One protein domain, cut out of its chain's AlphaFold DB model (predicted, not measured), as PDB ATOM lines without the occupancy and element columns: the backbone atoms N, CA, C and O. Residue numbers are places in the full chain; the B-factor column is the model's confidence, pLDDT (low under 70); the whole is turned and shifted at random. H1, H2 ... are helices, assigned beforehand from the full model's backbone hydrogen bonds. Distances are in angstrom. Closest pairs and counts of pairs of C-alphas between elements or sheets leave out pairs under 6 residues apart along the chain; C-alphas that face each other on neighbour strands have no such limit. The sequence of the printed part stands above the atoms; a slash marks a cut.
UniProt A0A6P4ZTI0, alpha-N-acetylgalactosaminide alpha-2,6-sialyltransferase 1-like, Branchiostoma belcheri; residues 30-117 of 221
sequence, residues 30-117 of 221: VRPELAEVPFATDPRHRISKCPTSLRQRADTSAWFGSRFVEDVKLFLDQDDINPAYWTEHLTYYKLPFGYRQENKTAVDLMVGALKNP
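Overview. This is residues 30 to 117 of the 221 residues of the protein "alpha-N-acetylgalactosaminide alpha-2,6-sialyltransferase 1-like" of Branchiostoma belcheri (UniProt A0A6P4ZTI0). With little regular structure, this is a loose two-lobed shape: H1 and H2 make a small lobe at one end, H3, H4 and H5 a larger one at the other, and residues 66 to 77 run between them. The 88 printed residues include five named helices, H1 to H5 in order, holding 32 residues, and no named strand; the class is all helix. The radius of gyration of the C-alphas is 15.9 A; the spans are 45 by 33 by 19 A.

Arrangement. After residues 30 to 53, H1, residues 54 to 59, and H2, residues 62 to 65, touch only at the corner, C-alphas 58 and 65 closest at 4.1 A. H3, residues 78 to 81, and H4, residues 83 to 90, are close but not clearly touching, C-alphas 80 and 86 closest at 7.0 A. H5, residues 104 to 113, touches H3, C-alphas 112 and 78 closest at 5.8 A. Every O i to N i+4 pair is within hydrogen-bond range in H1, H4 and H5; H2 and H3 are too short for one.

Along the chain. H1, 8.8 A, begins at C-alpha 54 (15.716, -51.392, 104.920). H4 measures 9.9 A; H5, 14.1 A, ends at C-alpha 113 (29.119, -53.785, 133.873).

Size, cuts and confidence. C-alphas 51 and 103 are farthest apart, 45.5 A. The printed part has no cut. Links H2 to H3 and H4 to H5 are long. pLDDT is under 70 at residues 30 to 32, 34 to 35 and 117.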
ATOM      1  N   VAL A  30      49.541 -41.788 111.615       67.06
ATOM      2  CA  VAL A  30      48.698 -41.127 110.626       67.06
ATOM      3  C   VAL A  30      47.275 -41.341 111.106       67.06
ATOM      4  O   VAL A  30      46.866 -42.473 111.350       67.06
ATOM      5  N   ARG A  31      46.550 -40.249 111.348       65.81
ATOM      6  CA  ARG A  31      45.144 -40.338 111.725       65.81
ATOM      7  C   ARG A  31      44.389 -40.734 110.452       65.81
ATOM      8  O   ARG A  31      44.354 -39.901 109.550       65.81
ATOM      9  N   PRO A  32      43.840 -41.956 110.351       68.12
ATOM     10  CA  PRO A  32      43.089 -42.346 109.161       68.12
ATOM     11  C   PRO A  32      41.828 -41.488 109.084       68.12
ATOM     12  O   PRO A  32      41.261 -41.193 110.135       68.12
ATOM     13  N   GLU A  33      41.375 -41.066 107.904       70.00
ATOM     14  CA  GLU A  33      40.099 -40.352 107.820       70.00
ATOM     15  C   GLU A  33      38.948 -41.282 108.228       70.00
ATOM     16  O   GLU A  33      38.927 -42.455 107.869       70.00
ATOM     17  N   LEU A  34      37.958 -40.774 108.973       66.19
ATOM     18  CA  LEU A  34      36.793 -41.568 109.410       66.19
ATOM     19  C   LEU A  34      36.054 -42.245 108.245       66.19
ATOM     20  O   LEU A  34      35.449 -43.290 108.443       66.19
ATOM     21  N   ALA A  35      36.104 -41.657 107.047       68.38
ATOM     22  CA  ALA A  35      35.507 -42.219 105.839       68.38
ATOM     23  C   ALA A  35      36.285 -43.421 105.267       68.38
ATOM     24  O   ALA A  35      35.733 -44.173 104.468       68.38
ATOM     25  N   GLU A  36      37.547 -43.595 105.664       72.19
ATOM     26  CA  GLU A  36      38.453 -44.637 105.169       72.19
ATOM     27  C   GLU A  36      38.577 -45.818 106.140       72.19
ATOM     28  O   GLU A  36      39.029 -46.896 105.749       72.19
ATOM     29  N   VAL A  37      38.174 -45.641 107.404       72.94
ATOM     30  CA  VAL A  37      38.206 -46.710 108.407       72.94
ATOM     31  C   VAL A  37      36.968 -47.598 108.243       72.94
ATOM     32  O   VAL A  37      35.846 -47.088 108.299       72.94
ATOM     33  N   PRO A  38      37.126 -48.923 108.074       77.94
ATOM     34  CA  PRO A  38      35.987 -49.826 108.023       77.94
ATOM     35  C   PRO A  38      35.232 -49.819 109.357       77.94
ATOM     36  O   PRO A  38      35.828 -49.779 110.434       77.94
ATOM     37  N   PHE A  39      33.903 -49.880 109.289       83.25
ATOM     38  CA  PHE A  39      33.076 -50.038 110.480       83.25
ATOM     39  C   PHE A  39      33.340 -51.392 111.145       83.25
ATOM     40  O   PHE A  39      33.555 -52.395 110.465       83.25
ATOM     41  N   ALA A  40      33.249 -51.438 112.478       84.38
ATOM     42  CA  ALA A  40      33.174 -52.708 113.187       84.38
ATOM     43  C   ALA A  40      31.949 -53.491 112.702       84.38
ATOM     44  O   ALA A  40      30.848 -52.938 112.645       84.38
ATOM     45  N   THR A  41      32.132 -54.768 112.381       85.62
ATOM     46  CA  THR A  41      31.058 -55.646 111.908       85.62
ATOM     47  C   THR A  41      30.513 -56.499 113.050       85.62
ATOM     48  O   THR A  41      31.290 -57.007 113.859       85.62
ATOM     49  N   ASP A  42      29.200 -56.704 113.121       83.56
ATOM     50  CA  ASP A  42      28.583 -57.639 114.063       83.56
ATOM     51  C   ASP A  42      28.693 -59.076 113.518       83.56
ATOM     52  O   ASP A  42      27.981 -59.430 112.575       83.56
ATOM     53  N   PRO A  43      29.518 -59.955 114.120       80.19
ATOM     54  CA  PRO A  43      29.674 -61.331 113.647       80.19
ATOM     55  C   PRO A  43      28.390 -62.164 113.795       80.19
ATOM     56  O   PRO A  43      28.284 -63.255 113.236       80.19
ATOM     57  N   ARG A  44      27.408 -61.678 114.565       76.00
ATOM     58  CA  ARG A  44      26.103 -62.325 114.752       76.00
ATOM     59  C   ARG A  44      25.035 -61.772 113.815       76.00
ATOM     60  O   ARG A  44      23.883 -62.207 113.917       76.00
ATOM     61  N   HIS A  45      25.394 -60.846 112.926       78.56
ATOM     62  CA  HIS A  45      24.471 -60.254 111.972       78.56
ATOM     63  C   HIS A  45      23.742 -61.341 111.162       78.56
ATOM     64  O   HIS A  45      24.330 -62.316 110.690       78.56
ATOM     65  N   ARG A  46      22.425 -61.179 111.012       76.12
ATOM     66  CA  ARG A  46      21.581 -62.062 110.203       76.12
ATOM     67  C   ARG A  46      20.741 -61.231 109.255       76.12
ATOM     68  O   ARG A  46      19.993 -60.361 109.695       76.12
ATOM     69  N   ILE A  47      20.795 -61.598 107.980       77.38
ATOM     70  CA  ILE A  47      20.013 -60.952 106.930       77.38
ATOM     71  C   ILE A  47      18.521 -61.146 107.217       77.38
ATOM     72  O   ILE A  47      18.041 -62.269 107.422       77.38
ATOM     73  N   SER A  48      17.778 -60.041 107.224       75.75
ATOM     74  CA  SER A  48      16.329 -60.061 107.416       75.75
ATOM     75  C   SER A  48      15.622 -60.720 106.228       75.75
ATOM     76  O   SER A  48      15.862 -60.367 105.076       75.75
ATOM     77  N   LYS A  49      14.690 -61.638 106.509       79.00
ATOM     78  CA  LYS A  49      13.828 -62.287 105.499       79.00
ATOM     79  C   LYS A  49      12.486 -61.570 105.303       79.00
ATOM     80  O   LYS A  49      11.541 -62.148 104.775       79.00
ATOM     81  N   CYS A  50      12.370 -60.337 105.786       80.69
ATOM     82  CA  CYS A  50      11.132 -59.575 105.705       80.69
ATOM     83  C   CYS A  50      10.818 -59.121 104.280       80.69
ATOM     84  O   CYS A  50      11.714 -58.606 103.612       80.69
ATOM     85  N   PRO A  51       9.548 -59.218 103.836       81.56
ATOM     86  CA  PRO A  51       9.147 -58.837 102.481       81.56
ATOM     87  C   PRO A  51       9.265 -57.330 102.223       81.56
ATOM     88  O   PRO A  51       9.230 -56.897 101.080       81.56
ATOM     89  N   THR A  52       9.382 -56.525 103.281       82.88
ATOM     90  CA  THR A  52       9.744 -55.109 103.211       82.88
ATOM     91  C   THR A  52      10.778 -54.837 104.294       82.88
ATOM     92  O   THR A  52      10.492 -54.999 105.481       82.88
ATOM     93  N   SER A  53      11.987 -54.447 103.893       85.31
ATOM     94  CA  SER A  53      13.112 -54.199 104.801       85.31
ATOM     95  C   SER A  53      13.930 -52.983 104.361       85.31
ATOM     96  O   SER A  53      13.836 -52.532 103.217       85.31
ATOM     97  N   LEU A  54      14.748 -52.439 105.271       85.06
ATOM     98  CA  LEU A  54      15.716 -51.392 104.920       85.06
ATOM     99  C   LEU A  54      16.703 -51.889 103.859       85.06
ATOM    100  O   LEU A  54      16.995 -51.147 102.929       85.06
ATOM    101  N   ARG A  55      17.118 -53.159 103.930       84.88
ATOM    102  CA  ARG A  55      17.975 -53.781 102.917       84.88
ATOM    103  C   ARG A  55      17.352 -53.737 101.521       84.88
ATOM    104  O   ARG A  55      17.974 -53.239 100.596       84.88
ATOM    105  N   GLN A  56      16.091 -54.140 101.376       85.19
ATOM    106  CA  GLN A  56      15.414 -54.075 100.075       85.19
ATOM    107  C   GLN A  56      15.310 -52.630  99.544       85.19
ATOM    108  O   GLN A  56      15.369 -52.384  98.339       85.19
ATOM    109  N   ARG A  57      15.178 -51.642 100.439       86.75
ATOM    110  CA  ARG A  57      15.228 -50.220 100.059       86.75
ATOM    111  C   ARG A  57      16.633 -49.778  99.638       86.75
ATOM    112  O   ARG A  57      16.747 -48.918  98.772       86.75
ATOM    113  N   ALA A  58      17.681 -50.345 100.234       90.31
ATOM    114  CA  ALA A  58      19.071 -50.109  99.842       90.31
ATOM    115  C   ALA A  58      19.351 -50.661  98.442       90.31
ATOM    116  O   ALA A  58      19.901 -49.942  97.612       90.31
ATOM    117  N   ASP A  59      18.859 -51.865  98.142       89.44
ATOM    118  CA  ASP A  59      19.036 -52.511  96.835       89.44
ATOM    119  C   ASP A  59      18.344 -51.744  95.691       89.44
ATOM    120  O   ASP A  59      18.773 -51.799  94.541       89.44
ATOM    121  N   THR A  60      17.276 -51.002  95.993       92.50
ATOM    122  CA  THR A  60      16.481 -50.259  94.996       92.50
ATOM    123  C   THR A  60      16.899 -48.796  94.823       92.50
ATOM    124  O   THR A  60      16.383 -48.116  93.936       92.50
ATOM    125  N   SER A  61      17.833 -48.285  95.632       94.75
ATOM    126  CA  SER A  61      18.272 -46.886  95.592       94.75
ATOM    127  C   SER A  61      19.791 -46.793  95.584       94.75
ATOM    128  O   SER A  61      20.432 -47.011  96.605       94.75
ATOM    129  N   ALA A  62      20.380 -46.367  94.462       95.62
ATOM    130  CA  ALA A  62      21.832 -46.190  94.354       95.62
ATOM    131  C   ALA A  62      22.397 -45.223  95.416       95.62
ATOM    132  O   ALA A  62      23.472 -45.441  95.979       95.62
ATOM    133  N   TRP A  63      21.650 -44.160  95.737       94.75
ATOM    134  CA  TRP A  63      22.054 -43.199  96.764       94.75
ATOM    135  C   TRP A  63      22.064 -43.817  98.169       94.75
ATOM    136  O   TRP A  63      23.002 -43.575  98.930       94.75
ATOM    137  N   PHE A  64      21.047 -44.614  98.511       93.44
ATOM    138  CA  PHE A  64      20.941 -45.223  99.838       93.44
ATOM    139  C   PHE A  64      21.846 -46.455  99.966       93.44
ATOM    140  O   PHE A  64      22.573 -46.569 100.947       93.44
ATOM    141  N   GLY A  65      21.878 -47.320  98.951       92.00
ATOM    142  CA  GLY A  65      22.723 -48.514  98.905       92.00
ATOM    143  C   GLY A  65      24.218 -48.215  98.996       92.00
ATOM    144  O   GLY A  65      24.940 -48.964  99.636       92.00
ATOM    145  N   SER A  66      24.684 -47.076  98.470       91.88
ATOM    146  CA  SER A  66      26.087 -46.648  98.636       91.88
ATOM    147  C   SER A  66      26.452 -46.178 100.054       91.88
ATOM    148  O   SER A  66      27.623 -45.932 100.324       91.88
ATOM    149  N   ARG A  67      25.474 -46.018 100.956       90.19
ATOM    150  CA  ARG A  67      25.665 -45.532 102.340       90.19
ATOM    151  C   ARG A  67      25.226 -46.540 103.396       90.19
ATOM    152  O   ARG A  67      25.641 -46.437 104.546       90.19
ATOM    153  N   PHE A  68      24.342 -47.460 103.034       89.69
ATOM    154  CA  PHE A  68      23.782 -48.434 103.950       89.69
ATOM    155  C   PHE A  68      24.736 -49.616 104.124       89.69
ATOM    156  O   PHE A  68      24.974 -50.372 103.187       89.69
ATOM    157  N   VAL A  69      25.242 -49.781 105.343       87.81
ATOM    158  CA  VAL A  69      26.053 -50.928 105.755       87.81
ATOM    159  C   VAL A  69      25.234 -51.699 106.786       87.81
ATOM    160  O   VAL A  69      24.892 -51.163 107.839       87.81
ATOM    161  N   GLU A  70      24.816 -52.916 106.443       83.62
ATOM    162  CA  GLU A  70      23.796 -53.647 107.212       83.62
ATOM    163  C   GLU A  70      24.354 -54.317 108.475       83.62
ATOM    164  O   GLU A  70      23.640 -54.489 109.463       83.62
ATOM    165  N   ASP A  71      25.627 -54.695 108.448       85.62
ATOM    166  CA  ASP A  71      26.295 -55.492 109.470       85.62
ATOM    167  C   ASP A  71      27.150 -54.652 110.424       85.62
ATOM    168  O   ASP A  71      27.969 -55.205 111.149       85.62
ATOM    169  N   VAL A  72      26.944 -53.333 110.485       87.75
ATOM    170  CA  VAL A  72      27.633 -52.478 111.464       87.75
ATOM    171  C   VAL A  72      27.269 -52.906 112.887       87.75
ATOM    172  O   VAL A  72      26.094 -52.967 113.260       87.75
ATOM    173  N   LYS A  73      28.286 -53.149 113.713       85.56
ATOM    174  CA  LYS A  73      28.136 -53.415 115.144       85.56
ATOM    175  C   LYS A  73      27.647 -52.152 115.850       85.56
ATOM    176  O   LYS A  73      28.333 -51.135 115.881       85.56
ATOM    177  N   LEU A  74      26.445 -52.227 116.423       84.12
ATOM    178  CA  LEU A  74      25.770 -51.071 117.027       84.12
ATOM    179  C   LEU A  74      26.133 -50.828 118.497       84.12
ATOM    180  O   LEU A  74      26.035 -49.696 118.963       84.12
ATOM    181  N   PHE A  75      26.515 -51.873 119.232       84.06
ATOM    182  CA  PHE A  75      26.825 -51.779 120.657       84.06
ATOM    183  C   PHE A  75      28.245 -52.244 120.927       84.06
ATOM    184  O   PHE A  75      28.628 -53.332 120.500       84.06
ATOM    185  N   LEU A  76      28.980 -51.432 121.681       84.44
ATOM    186  CA  LEU A  76      30.264 -51.801 122.259       84.44
ATOM    187  C   LEU A  76      30.050 -52.906 123.306       84.44
ATOM    188  O   LEU A  76      29.116 -52.824 124.105       84.44
ATOM    189  N   ASP A  77      30.894 -53.930 123.320       83.69
ATOM    190  CA  ASP A  77      30.957 -54.931 124.394       83.69
ATOM    191  C   ASP A  77      32.402 -55.240 124.802       83.69
ATOM    192  O   ASP A  77      33.358 -54.644 124.309       83.69
ATOM    193  N   GLN A  78      32.558 -56.147 125.770       83.88
ATOM    194  CA  GLN A  78      33.861 -56.556 126.296       83.88
ATOM    195  C   GLN A  78      34.812 -57.065 125.204       83.88
ATOM    196  O   GLN A  78      36.021 -56.865 125.328       83.88
ATOM    197  N   ASP A  79      34.290 -57.660 124.126       82.31
ATOM    198  CA  ASP A  79      35.120 -58.176 123.035       82.31
ATOM    199  C   ASP A  79      35.875 -57.036 122.323       82.31
ATOM    200  O   ASP A  79      36.982 -57.246 121.822       82.31
ATOM    201  N   ASP A  80      35.347 -55.806 122.360       83.94
ATOM    202  CA  ASP A  80      35.964 -54.612 121.766       83.94
ATOM    203  C   ASP A  80      37.020 -53.948 122.674       83.94
ATOM    204  O   ASP A  80      37.754 -53.063 122.234       83.94
ATOM    205  N   ILE A  81      37.128 -54.348 123.948       87.81
ATOM    206  CA  ILE A  81      38.070 -53.750 124.920       87.81
ATOM    207  C   ILE A  81      39.393 -54.532 125.005       87.81
ATOM    208  O   ILE A  81      40.288 -54.224 125.810       87.81
ATOM    209  N   ASN A  82      39.570 -55.524 124.130       88.12
ATOM    210  CA  ASN A  82      40.819 -56.265 124.035       88.12
ATOM    211  C   ASN A  82      42.006 -55.327 123.681       88.12
ATOM    212  O   ASN A  82      41.824 -54.320 122.989       88.12
ATOM    213  N   PRO A  83      43.236 -55.613 124.158       87.06
ATOM    214  CA  PRO A  83      44.366 -54.686 124.021       87.06
ATOM    215  C   PRO A  83      44.741 -54.316 122.578       87.06
ATOM    216  O   PRO A  83      45.134 -53.171 122.331       87.06
ATOM    217  N   ALA A  84      44.618 -55.261 121.640       86.56
ATOM    218  CA  ALA A  84      44.951 -55.041 120.235       86.56
ATOM    219  C   ALA A  84      43.949 -54.074 119.591       86.56
ATOM    220  O   ALA A  84      44.328 -52.989 119.149       86.56
ATOM    221  N   TYR A  85      42.654 -54.396 119.672       85.31
ATOM    222  CA  TYR A  85      41.592 -53.567 119.107       85.31
ATOM    223  C   TYR A  85      41.548 -52.171 119.737       85.31
ATOM    224  O   TYR A  85      41.435 -51.171 119.029       85.31
ATOM    225  N   TRP A  86      41.737 -52.070 121.058       87.00
ATOM    226  CA  TRP A  86      41.831 -50.784 121.752       87.00
ATOM    227  C   TRP A  86      42.912 -49.881 121.141       87.00
ATOM    228  O   TRP A  86      42.669 -48.717 120.806       87.00
ATOM    229  N   THR A  87      44.113 -50.429 120.963       84.56
ATOM    230  CA  THR A  87      45.267 -49.682 120.453       84.56
ATOM    231  C   THR A  87      45.103 -49.311 118.980       84.56
ATOM    232  O   THR A  87      45.524 -48.223 118.584       84.56
ATOM    233  N   GLU A  88      44.480 -50.180 118.189       81.31
ATOM    234  CA  GLU A  88      44.340 -50.039 116.735       81.31
ATOM    235  C   GLU A  88      43.086 -49.284 116.278       81.31
ATOM    236  O   GLU A  88      43.083 -48.758 115.170       81.31
ATOM    237  N   HIS A  89      42.045 -49.182 117.106       81.19
ATOM    238  CA  HIS A  89      40.761 -48.616 116.671       81.19
ATOM    239  C   HIS A  89      40.222 -47.567 117.646       81.19
ATOM    240  O   HIS A  89      39.713 -46.529 117.226       81.19
ATOM    241  N   LEU A  90      40.389 -47.770 118.956       86.88
ATOM    242  CA  LEU A  90      39.765 -46.899 119.955       86.88
ATOM    243  C   LEU A  90      40.634 -45.698 120.348       86.88
ATOM    244  O   LEU A  90      40.102 -44.684 120.776       86.88
ATOM    245  N   THR A  91      41.957 -45.735 120.174       88.19
ATOM    246  CA  THR A  91      42.850 -44.656 120.662       88.19
ATOM    247  C   THR A  91      43.145 -43.530 119.664       88.19
ATOM    248  O   THR A  91      43.864 -42.589 119.998       88.19
ATOM    249  N   TYR A  92      42.584 -43.550 118.453       84.25
ATOM    250  CA  TYR A  92      42.824 -42.487 117.460       84.25
ATOM    251  C   TYR A  92      42.006 -41.224 117.744       84.25
ATOM    252  O   TYR A  92      42.506 -40.090 117.651       84.25
ATOM    253  N   TYR A  93      40.750 -41.430 118.131       84.69
ATOM    254  CA  TYR A  93      39.750 -40.390 118.303       84.69
ATOM    255  C   TYR A  93      39.403 -40.162 119.772       84.69
ATOM    256  O   TYR A  93      39.587 -41.029 120.623       84.69
ATOM    257  N   LYS A  94      38.926 -38.954 120.076       88.25
ATOM    258  CA  LYS A  94      38.307 -38.647 121.371       88.25
ATOM    259  C   LYS A  94      36.836 -39.067 121.349       88.25
ATOM    260  O   LYS A  94      36.284 -39.298 120.270       88.25
ATOM    261  N   LEU A  95      36.199 -39.069 122.518       88.00
ATOM    262  CA  LEU A  95      34.752 -39.235 122.625       88.00
ATOM    263  C   LEU A  95      34.028 -38.236 121.695       88.00
ATOM    264  O   LEU A  95      34.473 -37.086 121.596       88.00
ATOM    265  N   PRO A  96      32.935 -38.632 121.015       88.31
ATOM    266  CA  PRO A  96      32.270 -39.944 121.063       88.31
ATOM    267  C   PRO A  96      32.830 -41.004 120.098       88.31
ATOM    268  O   PRO A  96      32.322 -42.119 120.064       88.31
ATOM    269  N   PHE A  97      33.847 -40.682 119.296       86.06
ATOM    270  CA  PHE A  97      34.328 -41.552 118.211       86.06
ATOM    271  C   PHE A  97      35.480 -42.485 118.620       86.06
ATOM    272  O   PHE A  97      35.955 -43.278 117.815       86.06
ATOM    273  N   GLY A  98      35.964 -42.371 119.855       87.06
ATOM    274  CA  GLY A  98      37.042 -43.185 120.410       87.06
ATOM    275  C   GLY A  98      37.376 -42.769 121.841       87.06
ATOM    276  O   GLY A  98      36.729 -41.904 122.416       87.06
ATOM    277  N   TYR A  99      38.418 -43.358 122.407       90.88
ATOM    278  CA  TYR A  99      38.806 -43.282 123.811       90.88
ATOM    279  C   TYR A  99      40.255 -42.806 124.018       90.88
ATOM    280  O   TYR A  99      40.861 -43.102 125.044       90.88
ATOM    281  N   ARG A 100      40.842 -42.050 123.073       87.44
ATOM    282  CA  ARG A 100      42.260 -41.614 123.101       87.44
ATOM    283  C   ARG A 100      42.747 -41.032 124.435       87.44
ATOM    284  O   ARG A 100      43.937 -41.090 124.718       87.44
ATOM    285  N   GLN A 101      41.865 -40.398 125.204       88.19
ATOM    286  CA  GLN A 101      42.202 -39.725 126.464       88.19
ATOM    287  C   GLN A 101      41.537 -40.367 127.685       88.19
ATOM    288  O   GLN A 101      41.655 -39.841 128.787       88.19
ATOM    289  N   GLU A 102      40.853 -41.493 127.496       90.88
ATOM    290  CA  GLU A 102      40.126 -42.167 128.562       90.88
ATOM    291  C   GLU A 102      40.992 -43.247 129.211       90.88
ATOM    292  O   GLU A 102      41.837 -43.883 128.575       90.88
ATOM    293  N   ASN A 103      40.766 -43.486 130.501       91.75
ATOM    294  CA  ASN A 103      41.445 -44.555 131.219       91.75
ATOM    295  C   ASN A 103      40.873 -45.915 130.781       91.75
ATOM    296  O   ASN A 103      39.718 -46.220 131.080       91.75
ATOM    297  N   LYS A 104      41.693 -46.747 130.122       90.81
ATOM    298  CA  LYS A 104      41.274 -48.072 129.633       90.81
ATOM    299  C   LYS A 104      40.642 -48.928 130.729       90.81
ATOM    300  O   LYS A 104      39.610 -49.534 130.481       90.81
ATOM    301  N   THR A 105      41.225 -48.975 131.927       92.12
ATOM    302  CA  THR A 105      40.700 -49.777 133.043       92.12
ATOM    303  C   THR A 105      39.322 -49.291 133.480       92.12
ATOM    304  O   THR A 105      38.445 -50.098 133.765       92.12
ATOM    305  N   ALA A 106      39.099 -47.974 133.493       91.12
ATOM    306  CA  ALA A 106      37.784 -47.418 133.802       91.12
ATOM    307  C   ALA A 106      36.753 -47.781 132.723       91.12
ATOM    308  O   ALA A 106      35.644 -48.191 133.056       91.12
ATOM    309  N   VAL A 107      37.125 -47.683 131.442       90.44
ATOM    310  CA  VAL A 107      36.243 -48.055 130.324       90.44
ATOM    311  C   VAL A 107      35.936 -49.552 130.336       90.44
ATOM    312  O   VAL A 107      34.785 -49.925 130.157       90.44
ATOM    313  N   ASP A 108      36.923 -50.399 130.617       90.81
ATOM    314  CA  ASP A 108      36.764 -51.852 130.737       90.81
ATOM    315  C   ASP A 108      35.789 -52.233 131.860       90.81
ATOM    316  O   ASP A 108      34.850 -52.997 131.647       90.81
ATOM    317  N   LEU A 109      35.930 -51.610 133.036       90.50
ATOM    318  CA  LEU A 109      34.988 -51.781 134.145       90.50
ATOM    319  C   LEU A 109      33.568 -51.335 133.772       90.50
ATOM    320  O   LEU A 109      32.603 -52.028 134.094       90.50
ATOM    321  N   MET A 110      33.431 -50.193 133.091       87.00
ATOM    322  CA  MET A 110      32.126 -49.691 132.652       87.00
ATOM    323  C   MET A 110      31.488 -50.630 131.627       87.00
ATOM    324  O   MET A 110      30.369 -51.084 131.841       87.00
ATOM    325  N   VAL A 111      32.197 -50.964 130.548       85.69
ATOM    326  CA  VAL A 111      31.699 -51.850 129.485       85.69
ATOM    327  C   VAL A 111      31.399 -53.241 130.032       85.69
ATOM    328  O   VAL A 111      30.385 -53.829 129.669       85.69
ATOM    329  N   GLY A 112      32.205 -53.742 130.969       84.81
ATOM    330  CA  GLY A 112      31.961 -55.026 131.613       84.81
ATOM    331  C   GLY A 112      30.767 -55.056 132.567       84.81
ATOM    332  O   GLY A 112      30.196 -56.124 132.792       84.81
ATOM    333  N   ALA A 113      30.354 -53.906 133.102       84.69
ATOM    334  CA  ALA A 113      29.119 -53.785 133.873       84.69
ATOM    335  C   ALA A 113      27.872 -53.656 132.978       84.69
ATOM    336  O   ALA A 113      26.757 -53.945 133.425       84.69
ATOM    337  N   LEU A 114      28.040 -53.229 131.721       79.88
ATOM    338  CA  LEU A 114      26.950 -53.079 130.763       79.88
ATOM    339  C   LEU A 114      26.573 -54.429 130.148       79.88
ATOM    340  O   LEU A 114      27.411 -55.252 129.788       79.88
ATOM    341  N   LYS A 115      25.268 -54.654 129.995       74.75
ATOM    342  CA  LYS A 115      24.737 -55.808 129.269       74.75
ATOM    343  C   LYS A 115      24.121 -55.320 127.975       74.75
ATOM    344  O   LYS A 115      23.132 -54.587 128.009       74.75
ATOM    345  N   ASN A 116      24.672 -55.766 126.849       73.62
ATOM    346  CA  ASN A 116      24.095 -55.425 125.561       73.62
ATOM    347  C   ASN A 116      22.682 -56.007 125.433       73.62
ATOM    348  O   ASN A 116      22.449 -57.175 125.776       73.62
ATOM    349  N   PRO A 117      21.720 -55.201 124.959       69.56
ATOM    350  CA  PRO A 117      20.358 -55.661 124.776       69.56
ATOM    351  C   PRO A 117      20.315 -56.762 123.712       69.56
ATOM    352  O   PRO A 117      20.969 -56.690 122.673       69.56
TER     353      PRO A 117